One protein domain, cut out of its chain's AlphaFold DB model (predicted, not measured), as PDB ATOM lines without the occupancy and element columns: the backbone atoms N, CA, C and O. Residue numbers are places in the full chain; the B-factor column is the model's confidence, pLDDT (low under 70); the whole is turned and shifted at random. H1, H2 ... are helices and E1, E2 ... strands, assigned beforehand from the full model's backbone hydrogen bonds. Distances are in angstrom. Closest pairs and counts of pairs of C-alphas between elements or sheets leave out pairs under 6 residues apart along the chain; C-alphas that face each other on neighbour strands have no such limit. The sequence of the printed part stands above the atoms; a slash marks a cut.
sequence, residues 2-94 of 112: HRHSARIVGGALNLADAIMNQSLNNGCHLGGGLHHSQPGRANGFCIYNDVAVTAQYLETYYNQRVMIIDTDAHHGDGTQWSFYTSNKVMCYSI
ATOM      1  N   HIS A   2      68.467  30.985 152.891       94.81
ATOM      2  CA  HIS A   2      67.641  31.108 154.111       94.81
ATOM      3  C   HIS A   2      68.391  31.422 155.417       94.81
ATOM      4  O   HIS A   2      67.983  32.322 156.139       94.81
ATOM      5  N   ARG A   3      69.507  30.737 155.716       96.88
ATOM      6  CA  ARG A   3      70.293  30.993 156.943       96.88
ATOM      7  C   ARG A   3      70.823  32.428 157.024       96.88
ATOM      8  O   ARG A   3      70.871  32.996 158.107       96.88
ATOM      9  N   HIS A   4      71.243  33.000 155.898       94.00
ATOM     10  CA  HIS A   4      71.772  34.363 155.851       94.00
ATOM     11  C   HIS A   4      70.637  35.381 155.979       94.00
ATOM     12  O   HIS A   4      70.721  36.273 156.813       94.00
ATOM     13  N   SER A   5      69.536  35.175 155.254       95.88
ATOM     14  CA  SER A   5      68.341  36.022 155.350       95.88
ATOM     15  C   SER A   5      67.718  35.995 156.751       95.88
ATOM     16  O   SER A   5      67.324  37.032 157.268       95.88
ATOM     17  N   ALA A   6      67.693  34.840 157.422       97.25
ATOM     18  CA  ALA A   6      67.193  34.728 158.794       97.25
ATOM     19  C   ALA A   6      68.050  35.500 159.812       97.25
ATOM     20  O   ALA A   6      67.520  36.017 160.789       97.25
ATOM     21  N   ARG A   7      69.369  35.620 159.590       98.06
ATOM     22  CA  ARG A   7      70.241  36.430 160.458       98.06
ATOM     23  C   ARG A   7      69.925  37.919 160.371       98.06
ATOM     24  O   ARG A   7      70.064  38.604 161.375       98.06
ATOM     25  N   ILE A   8      69.490  38.400 159.205       98.25
ATOM     26  CA  ILE A   8      69.048  39.789 159.035       98.25
ATOM     27  C   ILE A   8      67.828  40.048 159.921       98.25
ATOM     28  O   ILE A   8      67.851  40.985 160.712       98.25
ATOM     29  N   VAL A   9      66.830  39.159 159.868       98.44
ATOM     30  CA  VAL A   9      65.641  39.224 160.736       98.44
ATOM     31  C   VAL A   9      66.034  39.161 162.215       98.44
ATOM     32  O   VAL A   9      65.607  39.999 163.000       98.44
ATOM     33  N   GLY A  10      66.899  38.218 162.600       98.56
ATOM     34  CA  GLY A  10      67.362  38.092 163.985       98.56
ATOM     35  C   GLY A  10      68.092  39.337 164.501       98.56
ATOM     36  O   GLY A  10      67.917  39.709 165.655       98.56
ATOM     37  N   GLY A  11      68.868  40.018 163.651       98.44
ATOM     38  CA  GLY A  11      69.506  41.289 164.002       98.44
ATOM     39  C   GLY A  11      68.493  42.394 164.314       98.44
ATOM     40  O   GLY A  11      68.647  43.092 165.314       98.44
ATOM     41  N   ALA A  12      67.433  42.502 163.507       98.56
ATOM     42  CA  ALA A  12      66.353  43.462 163.731       98.56
ATOM     43  C   ALA A  12      65.597  43.179 165.042       98.56
ATOM     44  O   ALA A  12      65.377  44.093 165.835       98.56
ATOM     45  N   LEU A  13      65.281  41.907 165.311       98.75
ATOM     46  CA  LEU A  13      64.606  41.493 166.545       98.75
ATOM     47  C   LEU A  13      65.463  41.737 167.793       98.75
ATOM     48  O   LEU A  13      64.963  42.286 168.767       98.75
ATOM     49  N   ASN A  14      66.763  41.429 167.747       98.69
ATOM     50  CA  ASN A  14      67.672  41.712 168.863       98.69
ATOM     51  C   ASN A  14      67.734  43.212 169.191       98.69
ATOM     52  O   ASN A  14      67.794  43.590 170.360       98.69
ATOM     53  N   LEU A  15      67.733  44.074 168.167       98.69
ATOM     54  CA  LEU A  15      67.695  45.522 168.367       98.69
ATOM     55  C   LEU A  15      66.351  45.967 168.962       98.69
ATOM     56  O   LEU A  15      66.339  46.789 169.879       98.69
ATOM     57  N   ALA A  16      65.239  45.410 168.476       98.62
ATOM     58  CA  ALA A  16      63.912  45.673 169.021       98.62
ATOM     59  C   ALA A  16      63.832  45.286 170.507       98.62
ATOM     60  O   ALA A  16      63.444  46.119 171.322       98.62
ATOM     61  N   ASP A  17      64.286  44.086 170.876       98.81
ATOM     62  CA  ASP A  17      64.341  43.629 172.270       98.81
ATOM     63  C   ASP A  17      65.201  44.553 173.136       98.81
ATOM     64  O   ASP A  17      64.801  44.930 174.237       98.81
ATOM     65  N   ALA A  18      66.380  44.951 172.648       98.81
ATOM     66  CA  ALA A  18      67.280  45.828 173.390       98.81
ATOM     67  C   ALA A  18      66.642  47.197 173.692       98.81
ATOM     68  O   ALA A  18      66.809  47.716 174.802       98.81
ATOM     69  N   ILE A  19      65.892  47.756 172.734       98.69
ATOM     70  CA  ILE A  19      65.146  49.010 172.901       98.69
ATOM     71  C   ILE A  19      63.965  48.812 173.855       98.69
ATOM     72  O   ILE A  19      63.803  49.571 174.808       98.69
ATOM     73  N   MET A  20      63.159  47.768 173.649       98.50
ATOM     74  CA  MET A  20      61.970  47.528 174.468       98.50
ATOM     75  C   MET A  20      62.304  47.188 175.924       98.50
ATOM     76  O   MET A  20      61.567  47.579 176.829       98.50
ATOM     77  N   ASN A  21      63.440  46.531 176.166       98.25
ATOM     78  CA  ASN A  21      63.962  46.246 177.504       98.25
ATOM     79  C   ASN A  21      64.733  47.429 178.121       98.25
ATOM     80  O   ASN A  21      65.358  47.266 179.166       98.25
ATOM     81  N   GLN A  22      64.715  48.608 177.486       98.06
ATOM     82  CA  GLN A  22      65.346  49.843 177.974       98.06
ATOM     83  C   GLN A  22      66.875  49.756 178.141       98.06
ATOM     84  O   GLN A  22      67.481  50.582 178.820       98.06
ATOM     85  N   SER A  23      67.520  48.776 177.501       98.56
ATOM     86  CA  SER A  23      68.987  48.683 177.465       98.56
ATOM     87  C   SER A  23      69.608  49.641 176.441       98.56
ATOM     88  O   SER A  23      70.774  50.010 176.564       98.56
ATOM     89  N   LEU A  24      68.815  50.071 175.453       98.44
ATOM     90  CA  LEU A  24      69.147  51.090 174.463       98.44
ATOM     91  C   LEU A  24      67.967  52.055 174.300       98.44
ATOM     92  O   LEU A  24      66.814  51.644 174.365       98.44
ATOM     93  N   ASN A  25      68.253  53.325 174.013       98.12
ATOM     94  CA  ASN A  25      67.210  54.298 173.660       98.12
ATOM     95  C   ASN A  25      66.831  54.229 172.171       98.12
ATOM     96  O   ASN A  25      65.705  54.543 171.797       98.12
ATOM     97  N   ASN A  26      67.787  53.870 171.310       98.19
ATOM     98  CA  ASN A  26      67.630  53.682 169.869       98.19
ATOM     99  C   ASN A  26      68.801  52.842 169.326       98.19
ATOM    100  O   ASN A  26      69.749  52.541 170.051       98.19
ATOM    101  N   GLY A  27      68.748  52.484 168.043       97.50
ATOM    102  CA  GLY A  27      69.886  51.895 167.347       97.50
ATOM    103  C   GLY A  27      69.624  51.713 165.859       97.50
ATOM    104  O   GLY A  27      68.575  52.094 165.343       97.50
ATOM    105  N   CYS A  28      70.604  51.140 165.165       97.69
ATOM    106  CA  CYS A  28      70.575  50.966 163.720       97.69
ATOM    107  C   CYS A  28      71.005  49.545 163.346       97.69
ATOM    108  O   CYS A  28      72.032  49.058 163.818       97.69
ATOM    109  N   HIS A  29      70.236  48.905 162.466       97.75
ATOM    110  CA  HIS A  29      70.577  47.619 161.865       97.75
ATOM    111  C   HIS A  29      70.781  47.789 160.358       97.75
ATOM    112  O   HIS A  29      69.855  47.638 159.567       97.75
ATOM    113  N   LEU A  30      72.013  48.113 159.961       96.38
ATOM    114  CA  LEU A  30      72.365  48.428 158.567       96.38
ATOM    115  C   LEU A  30      72.244  47.239 157.601       96.38
ATOM    116  O   LEU A  30      72.276  47.433 156.392       96.38
ATOM    117  N   GLY A  31      72.143  46.010 158.116       94.38
ATOM    118  CA  GLY A  31      71.932  44.821 157.290       94.38
ATOM    119  C   GLY A  31      70.465  44.542 156.951       94.38
ATOM    120  O   GLY A  31      70.214  43.574 156.233       94.38
ATOM    121  N   GLY A  32      69.526  45.308 157.518       96.50
ATOM    122  CA  GLY A  32      68.079  45.145 157.361       96.50
ATOM    123  C   GLY A  32      67.457  46.021 156.274       96.50
ATOM    124  O   GLY A  32      68.148  46.517 155.388       96.50
ATOM    125  N   GLY A  33      66.139  46.207 156.361       97.94
ATOM    126  CA  GLY A  33      65.368  47.052 155.440       97.94
ATOM    127  C   GLY A  33      64.809  46.314 154.221       97.94
ATOM    128  O   GLY A  33      64.478  46.939 153.219       97.94
ATOM    129  N   LEU A  34      64.687  44.985 154.272       98.12
ATOM    130  CA  LEU A  34      64.227  44.167 153.149       98.12
ATOM    131  C   LEU A  34      62.694  44.193 153.016       98.12
ATOM    132  O   LEU A  34      61.994  43.230 153.325       98.12
ATOM    133  N   HIS A  35      62.165  45.301 152.514       98.44
ATOM    134  CA  HIS A  35      60.736  45.633 152.521       98.44
ATOM    135  C   HIS A  35      59.850  44.994 151.426       98.44
ATOM    136  O   HIS A  35      58.628  45.132 151.480       98.44
ATOM    137  N   HIS A  36      60.411  44.273 150.445       98.44
ATOM    138  CA  HIS A  36      59.635  43.767 149.296       98.44
ATOM    139  C   HIS A  36      59.060  42.357 149.471       98.44
ATOM    140  O   HIS A  36      58.132  41.963 148.760       98.44
ATOM    141  N   SER A  37      59.619  41.560 150.384       97.50
ATOM    142  CA  SER A  37      59.205  40.164 150.561       97.50
ATOM    143  C   SER A  37      57.756  40.077 151.052       97.50
ATOM    144  O   SER A  37      57.340  40.841 151.923       97.50
ATOM    145  N   GLN A  38      57.019  39.086 150.542       93.56
ATOM    146  CA  GLN A  38      55.618  38.809 150.875       93.56
ATOM    147  C   GLN A  38      55.456  37.376 151.414       93.56
ATOM    148  O   GLN A  38      56.338  36.534 151.198       93.56
ATOM    149  N   PRO A  39      54.337  37.049 152.089       89.56
ATOM    150  CA  PRO A  39      54.038  35.673 152.474       89.56
ATOM    151  C   PRO A  39      54.128  34.718 151.275       89.56
ATOM    152  O   PRO A  39      53.507  34.934 150.237       89.56
ATOM    153  N   GLY A  40      54.945  33.670 151.406       91.69
ATOM    154  CA  GLY A  40      55.141  32.659 150.362       91.69
ATOM    155  C   GLY A  40      55.972  33.096 149.147       91.69
ATOM    156  O   GLY A  40      56.114  32.300 148.220       91.69
ATOM    157  N   ARG A  41      56.538  34.316 149.117       93.81
ATOM    158  CA  ARG A  41      57.266  34.823 147.944       93.81
ATOM    159  C   ARG A  41      58.380  35.817 148.288       93.81
ATOM    160  O   ARG A  41      58.119  36.904 148.801       93.81
ATOM    161  N   ALA A  42      59.606  35.490 147.877       97.00
ATOM    162  CA  ALA A  42      60.702  36.458 147.784       97.00
ATOM    163  C   ALA A  42      60.469  37.424 146.606       97.00
ATOM    164  O   ALA A  42      59.977  37.007 145.556       97.00
ATOM    165  N   ASN A  43      60.827  38.698 146.762       97.44
ATOM    166  CA  ASN A  43      60.615  39.744 145.753       97.44
ATOM    167  C   ASN A  43      61.675  40.846 145.898       97.44
ATOM    168  O   ASN A  43      62.121  41.087 147.013       97.44
ATOM    169  N   GLY A  44      62.096  41.502 144.809       96.38
ATOM    170  CA  GLY A  44      63.027  42.645 144.871       96.38
ATOM    171  C   GLY A  44      64.281  42.401 145.727       96.38
ATOM    172  O   GLY A  44      64.578  43.185 146.618       96.38
ATOM    173  N   PHE A  45      64.960  41.261 145.542       96.69
ATOM    174  CA  PHE A  45      66.107  40.795 146.354       96.69
ATOM    175  C   PHE A  45      65.820  40.498 147.843       96.69
ATOM    176  O   PHE A  45      66.682  39.963 148.544       96.69
ATOM    177  N   CYS A  46      64.602  40.747 148.322       98.00
ATOM    178  CA  CYS A  46      64.166  40.479 149.686       98.00
ATOM    179  C   CYS A  46      63.668  39.031 149.803       98.00
ATOM    180  O   CYS A  46      62.672  38.657 149.182       98.00
ATOM    181  N   ILE A  47      64.351  38.210 150.611       97.31
ATOM    182  CA  ILE A  47      63.923  36.824 150.893       97.31
ATOM    183  C   ILE A  47      62.986  36.754 152.097       97.31
ATOM    184  O   ILE A  47      62.000  36.028 152.039       97.31
ATOM    185  N   TYR A  48      63.297  37.483 153.170       97.75
ATOM    186  CA  TYR A  48      62.441  37.634 154.346       97.75
ATOM    187  C   TYR A  48      62.290  39.116 154.652       97.75
ATOM    188  O   TYR A  48      63.264  39.857 154.536       97.75
ATOM    189  N   ASN A  49      61.082  39.518 155.038       98.19
ATOM    190  CA  ASN A  49      60.764  40.901 155.359       98.19
ATOM    191  C   ASN A  49      61.067  41.179 156.836       98.19
ATOM    192  O   ASN A  49      60.214  40.965 157.697       98.19
ATOM    193  N   ASP A  50      62.296  41.597 157.147       98.50
ATOM    194  CA  ASP A  50      62.706  41.899 158.522       98.50
ATOM    195  C   ASP A  50      61.916  43.074 159.112       98.50
ATOM    196  O   ASP A  50      61.588  43.046 160.298       98.50
ATOM    197  N   VAL A  51      61.529  44.047 158.281       98.44
ATOM    198  CA  VAL A  51      60.720  45.203 158.689       98.44
ATOM    199  C   VAL A  51      59.339  44.748 159.164       98.44
ATOM    200  O   VAL A  51      58.935  45.056 160.286       98.44
ATOM    201  N   ALA A  52      58.637  43.955 158.350       98.12
ATOM    202  CA  ALA A  52      57.313  43.456 158.698       98.12
ATOM    203  C   ALA A  52      57.345  42.477 159.876       98.12
ATOM    204  O   ALA A  52      56.512  42.571 160.775       98.12
ATOM    205  N   VAL A  53      58.334  41.580 159.929       98.44
ATOM    206  CA  VAL A  53      58.493  40.668 161.073       98.44
ATOM    207  C   VAL A  53      58.727  41.450 162.366       98.44
ATOM    208  O   VAL A  53      58.108  41.137 163.380       98.44
ATOM    209  N   THR A  54      59.558  42.493 162.335       98.75
ATOM    210  CA  THR A  54      59.841  43.319 163.518       98.75
ATOM    211  C   THR A  54      58.608  44.097 163.971       98.75
ATOM    212  O   THR A  54      58.312  44.132 165.163       98.75
ATOM    213  N   ALA A  55      57.843  44.672 163.040       98.56
ATOM    214  CA  ALA A  55      56.612  45.383 163.370       98.56
ATOM    215  C   ALA A  55      55.554  44.454 163.991       98.56
ATOM    216  O   ALA A  55      54.999  44.779 165.041       98.56
ATOM    217  N   GLN A  56      55.342  43.268 163.407       98.44
ATOM    218  CA  GLN A  56      54.441  42.256 163.970       98.44
ATOM    219  C   GLN A  56      54.916  41.787 165.350       98.44
ATOM    220  O   GLN A  56      54.106  41.562 166.248       98.44
ATOM    221  N   TYR A  57      56.227  41.640 165.538       98.75
ATOM    222  CA  TYR A  57      56.821  41.234 166.807       98.75
ATOM    223  C   TYR A  57      56.597  42.282 167.910       98.75
ATOM    224  O   TYR A  57      56.123  41.942 168.994       98.75
ATOM    225  N   LEU A  58      56.841  43.563 167.618       98.75
ATOM    226  CA  LEU A  58      56.572  44.674 168.538       98.75
ATOM    227  C   LEU A  58      55.085  44.790 168.897       98.75
ATOM    228  O   LEU A  58      54.743  45.033 170.056       98.75
ATOM    229  N   GLU A  59      54.194  44.585 167.929       98.19
ATOM    230  CA  GLU A  59      52.756  44.526 168.192       98.19
ATOM    231  C   GLU A  59      52.413  43.348 169.120       98.19
ATOM    232  O   GLU A  59      51.762  43.531 170.145       98.19
ATOM    233  N   THR A  60      52.875  42.142 168.788       98.25
ATOM    234  CA  THR A  60      52.428  40.897 169.434       98.25
ATOM    235  C   THR A  60      52.989  40.732 170.844       98.25
ATOM    236  O   THR A  60      52.260  40.348 171.757       98.25
ATOM    237  N   TYR A  61      54.281  41.001 171.034       98.50
ATOM    238  CA  TYR A  61      54.986  40.688 172.281       98.50
ATOM    239  C   TYR A  61      55.146  41.893 173.202       98.50
ATOM    240  O   TYR A  61      55.276  41.728 174.413       98.50
ATOM    241  N   TYR A  62      55.089  43.102 172.643       98.25
ATOM    242  CA  TYR A  62      55.259  44.344 173.391       98.25
ATOM    243  C   TYR A  62      54.025  45.253 173.363       98.25
ATOM    244  O   TYR A  62      54.056  46.335 173.958       98.25
ATOM    245  N   ASN A  63      52.941  44.825 172.702       97.94
ATOM    246  CA  ASN A  63      51.673  45.551 172.585       97.94
ATOM    247  C   ASN A  63      51.851  46.994 172.075       97.94
ATOM    248  O   ASN A  63      51.150  47.916 172.504       97.94
ATOM    249  N   GLN A  64      52.821  47.201 171.179       98.25
ATOM    250  CA  GLN A  64      53.138  48.514 170.624       98.25
ATOM    251  C   GLN A  64      52.299  48.832 169.388       98.25
ATOM    252  O   GLN A  64      51.911  47.953 168.621       98.25
ATOM    253  N   ARG A  65      52.058  50.128 169.175       98.31
ATOM    254  CA  ARG A  65      51.660  50.648 167.863       98.31
ATOM    255  C   ARG A  65      52.924  51.069 167.128       98.31
ATOM    256  O   ARG A  65      53.759  51.757 167.708       98.31
ATOM    257  N   VAL A  66      53.054  50.664 165.873       98.44
ATOM    258  CA  VAL A  66      54.281  50.840 165.091       98.44
ATOM    259  C   VAL A  66      54.002  51.766 163.914       98.44
ATOM    260  O   VAL A  66      53.035  51.576 163.182       98.44
ATOM    261  N   MET A  67      54.854  52.766 163.719       98.12
ATOM    262  CA  MET A  67      54.885  53.559 162.493       98.12
ATOM    263  C   MET A  67      56.163  53.218 161.737       98.12
ATOM    264  O   MET A  67      57.259  53.364 162.274       98.12
ATOM    265  N   ILE A  68      56.010  52.764 160.500       98.38
ATOM    266  CA  ILE A  68      57.108  52.445 159.594       98.38
ATOM    267  C   ILE A  68      57.235  53.610 158.620       98.38
ATOM    268  O   ILE A  68      56.293  53.906 157.886       98.38
ATOM    269  N   ILE A  69      58.390  54.269 158.633       98.19
ATOM    270  CA  ILE A  69      58.739  55.317 157.673       98.19
ATOM    271  C   ILE A  69      59.733  54.713 156.692       98.19
ATOM    272  O   ILE A  69      60.828  54.315 157.084       98.19
ATOM    273  N   ASP A  70      59.334  54.641 155.431       98.25
ATOM    274  CA  ASP A  70      60.112  54.044 154.357       98.25
ATOM    275  C   ASP A  70      60.514  55.124 153.349       98.25
ATOM    276  O   ASP A  70      59.667  55.774 152.735       98.25
ATOM    277  N   THR A  71      61.820  55.339 153.226       97.44
ATOM    278  CA  THR A  71      62.417  56.348 152.342       97.44
ATOM    279  C   THR A  71      63.267  55.716 151.243       97.44
ATOM    280  O   THR A  71      64.096  56.410 150.650       97.44
ATOM    281  N   ASP A  72      63.145  54.406 151.018       98.19
ATOM    282  CA  ASP A  72      63.791  53.768 149.876       98.19
ATOM    283  C   ASP A  72      63.199  54.308 148.562       98.19
ATOM    284  O   ASP A  72      62.061  54.777 148.496       98.19
ATOM    285  N   ALA A  73      63.982  54.257 147.484       97.81
ATOM    286  CA  ALA A  73      63.518  54.703 146.175       97.81
ATOM    287  C   ALA A  73      62.316  53.889 145.667       97.81
ATOM    288  O   ALA A  73      61.518  54.417 144.887       97.81
ATOM    289  N   HIS A  74      62.190  52.628 146.088       98.06
ATOM    290  CA  HIS A  74      61.111  51.721 145.719       98.06
ATOM    291  C   HIS A  74      59.989  51.746 146.761       98.06
ATOM    292  O   HIS A  74      60.212  51.913 147.955       98.06
ATOM    293  N   HIS A  75      58.754  51.522 146.316       97.75
ATOM    294  CA  HIS A  75      57.638  51.346 147.242       97.75
ATOM    295  C   HIS A  75      57.849  50.105 148.122       97.75
ATOM    296  O   HIS A  75      58.037  49.010 147.585       97.75
ATOM    297  N   GLY A  76      57.730  50.261 149.447       97.50
ATOM    298  CA  GLY A  76      57.748  49.179 150.441       97.50
ATOM    299  C   GLY A  76      56.512  48.277 150.408       97.50
ATOM    300  O   GLY A  76      55.819  48.102 151.411       97.50
ATOM    301  N   ASP A  77      56.228  47.708 149.240       97.00
ATOM    302  CA  ASP A  77      55.026  46.948 148.921       97.00
ATOM    303  C   ASP A  77      54.816  45.743 149.840       97.00
ATOM    304  O   ASP A  77      53.720  45.563 150.363       97.00
ATOM    305  N   GLY A  78      55.844  44.925 150.067       97.44
ATOM    306  CA  GLY A  78      55.745  43.743 150.924       97.44
ATOM    307  C   GLY A  78      55.348  44.095 152.357       97.44
ATOM    308  O   GLY A  78      54.482  43.444 152.949       97.44
ATOM    309  N   THR A  79      55.938  45.162 152.892       97.44
ATOM    310  CA  THR A  79      55.619  45.677 154.225       97.44
ATOM    311  C   THR A  79      54.209  46.257 154.267       97.44
ATOM    312  O   THR A  79      53.426  45.861 155.128       97.44
ATOM    313  N   GLN A  80      53.843  47.112 153.306       96.38
ATOM    314  CA  GLN A  80      52.502  47.695 153.236       96.38
ATOM    315  C   GLN A  80      51.417  46.611 153.147       96.38
ATOM    316  O   GLN A  80      50.438  46.648 153.890       96.38
ATOM    317  N   TRP A  81      51.590  45.616 152.274       95.50
ATOM    318  CA  TRP A  81      50.622  44.528 152.115       95.50
ATOM    319  C   TRP A  81      50.458  43.683 153.379       95.50
ATOM    320  O   TRP A  81      49.361  43.191 153.632       95.50
ATOM    321  N   SER A  82      51.510  43.553 154.190       96.06
ATOM    322  CA  SER A  82      51.456  42.806 155.455       96.06
ATOM    323  C   SER A  82      50.546  43.468 156.495       96.06
ATOM    324  O   SER A  82      49.992  42.778 157.346       96.06
ATOM    325  N   PHE A  83      50.350  44.787 156.407       96.19
ATOM    326  CA  PHE A  83      49.585  45.571 157.382       96.19
ATOM    327  C   PHE A  83      48.430  46.360 156.771       96.19
ATOM    328  O   PHE A  83      47.875  47.227 157.435       96.19
ATOM    329  N   TYR A  84      48.023  46.033 155.544       93.88
ATOM    330  CA  TYR A  84      47.028  46.800 154.786       93.88
ATOM    331  C   TYR A  84      45.689  46.978 155.520       93.88
ATOM    332  O   TYR A  84      44.969  47.944 155.297       93.88
ATOM    333  N   THR A  85      45.347  46.041 156.407       94.38
ATOM    334  CA  THR A  85      44.126  46.074 157.227       94.38
ATOM    335  C   THR A  85      44.408  46.263 158.720       94.38
ATOM    336  O   THR A  85      43.503  46.090 159.537       94.38
ATOM    337  N   SER A  86      45.653  46.552 159.109       94.94
ATOM    338  CA  SER A  86      46.031  46.743 160.510       94.94
ATOM    339  C   SER A  86      45.657  48.143 160.987       94.94
ATOM    340  O   SER A  86      45.834  49.124 160.278       94.94
ATOM    341  N   ASN A  87      45.194  48.253 162.233       95.12
ATOM    342  CA  ASN A  87      45.052  49.538 162.930       95.12
ATOM    343  C   ASN A  87      46.177  49.784 163.961       95.12
ATOM    344  O   ASN A  87      46.162  50.787 164.689       95.12
ATOM    345  N   LYS A  88      47.141  48.858 164.050       97.69
ATOM    346  CA  LYS A  88      48.287  48.910 164.968       97.69
ATOM    347  C   LYS A  88      49.587  49.282 164.272       97.69
ATOM    348  O   LYS A  88      50.454  49.851 164.934       97.69
ATOM    349  N   VAL A  89      49.702  49.007 162.976       97.94
ATOM    350  CA  VAL A  89      50.893  49.299 162.178       97.94
ATOM    351  C   VAL A  89      50.526  50.237 161.034       97.94
ATOM    352  O   VAL A  89      49.676  49.903 160.218       97.94
ATOM    353  N   MET A  90      51.169  51.402 160.985       97.25
ATOM    354  CA  MET A  90      51.019  52.395 159.917       97.25
ATOM    355  C   MET A  90      52.255  52.362 159.017       97.25
ATOM    356  O   MET A  90      53.379  52.399 159.523       97.25
ATOM    357  N   CYS A  91      52.057  52.331 157.698       97.00
ATOM    358  CA  CYS A  91      53.140  52.325 156.715       97.00
ATOM    359  C   CYS A  91      53.135  53.635 155.925       97.00
ATOM    360  O   CYS A  91      52.238  53.880 155.128       97.00
ATOM    361  N   TYR A  92      54.162  54.461 156.108       96.50
ATOM    362  CA  TYR A  92      54.346  55.698 155.359       96.50
ATOM    363  C   TYR A  92      55.575  55.588 154.460       96.50
ATOM    364  O   TYR A  92      56.703  55.616 154.948       96.50
ATOM    365  N   SER A  93      55.358  55.455 153.151       96.81
ATOM    366  CA  SER A  93      56.429  55.262 152.172       96.81
ATOM    367  C   SER A  93      56.513  56.429 151.189       96.81
ATOM    368  O   SER A  93      55.513  56.809 150.580       96.81
ATOM    369  N   ILE A  94      57.717  56.978 151.022       96.31
ATOM    370  CA  ILE A  94      58.052  58.015 150.042       96.31
ATOM    371  C   ILE A  94      58.995  57.388 149.018       96.31
ATOM    372  O   ILE A  94      60.134  57.081 149.344       96.31
TER     373      ILE A  94
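What this domain is: This is residues 2 to 94 of the 112 residues of the protein "Acetoin utilization protein" of Staphylococcus saccharolyticus (UniProt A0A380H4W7). Helix H2 lies in the middle of a small rounded body, with the long helix H1 packed on it at a steep tilt, the short parallel strand pair E1 and E2 on another side, and short H3 by its first turns and next to E2. The long loop of residues 21 to 49 folds back beside H1 and leads to H2. The 93 printed residues hold three named helices and two named strands in the order H1, H2, E1, H3, E2, a mixed class. The whole is compact, with a radius of gyration of the C-alphas of 12.6 A and spans of 34 by 32 by 24 A.

Where its parts are: H1, residues 2 to 20, begins at C-alpha 2 (67.641, 31.108, 154.111) and is 26.8 A long. H2, residues 50 to 62, begins at C-alpha 50 (62.706, 41.899, 158.522) and is 16.8 A long. E1 is residues 66 to 70, 12.6 A; H3 is residues 77 to 82, 8.5 A. E2, residues 89 to 93, 12.9 A, ends at C-alpha 93 (56.429, 55.262, 152.172).

How they stand to each other: H1 and H2 touch, closest at the C-alphas of Val 9 and Asp 50, 4.5 A, and run the same way at a steep tilt of 41 degrees. H2 touches H3 with residues 51 to 52 alone, closest at the C-alphas of Ala 52 and Thr 79, 5.3 A, at a shallow tilt of 24 degrees. The closest C-alphas of H2 and E1 are those of Ala 55 and Val 66, 6.2 A. E1 and E2 are parallel at 13 degrees, with N 68 and O 90 at 2.8 A, within hydrogen-bond range. E1, H3 and E2 form a strand-helix-strand unit, two parallel neighbour strands with a helix between them in the chain, with a right-handed crossover. H1 is apart from E1, H3 and E2. In H1, H2 and H3 every O i to N i+4 pair is within hydrogen-bond range.

The domain as a whole: The C-alphas of Ser 23 and Arg 41 are the two farthest apart, 34.7 A. The printed part has no cut. The link from H1 to H2 is long, 29 residues. The mean pLDDT of the printed part is 97.3, and no printed residue is under 70.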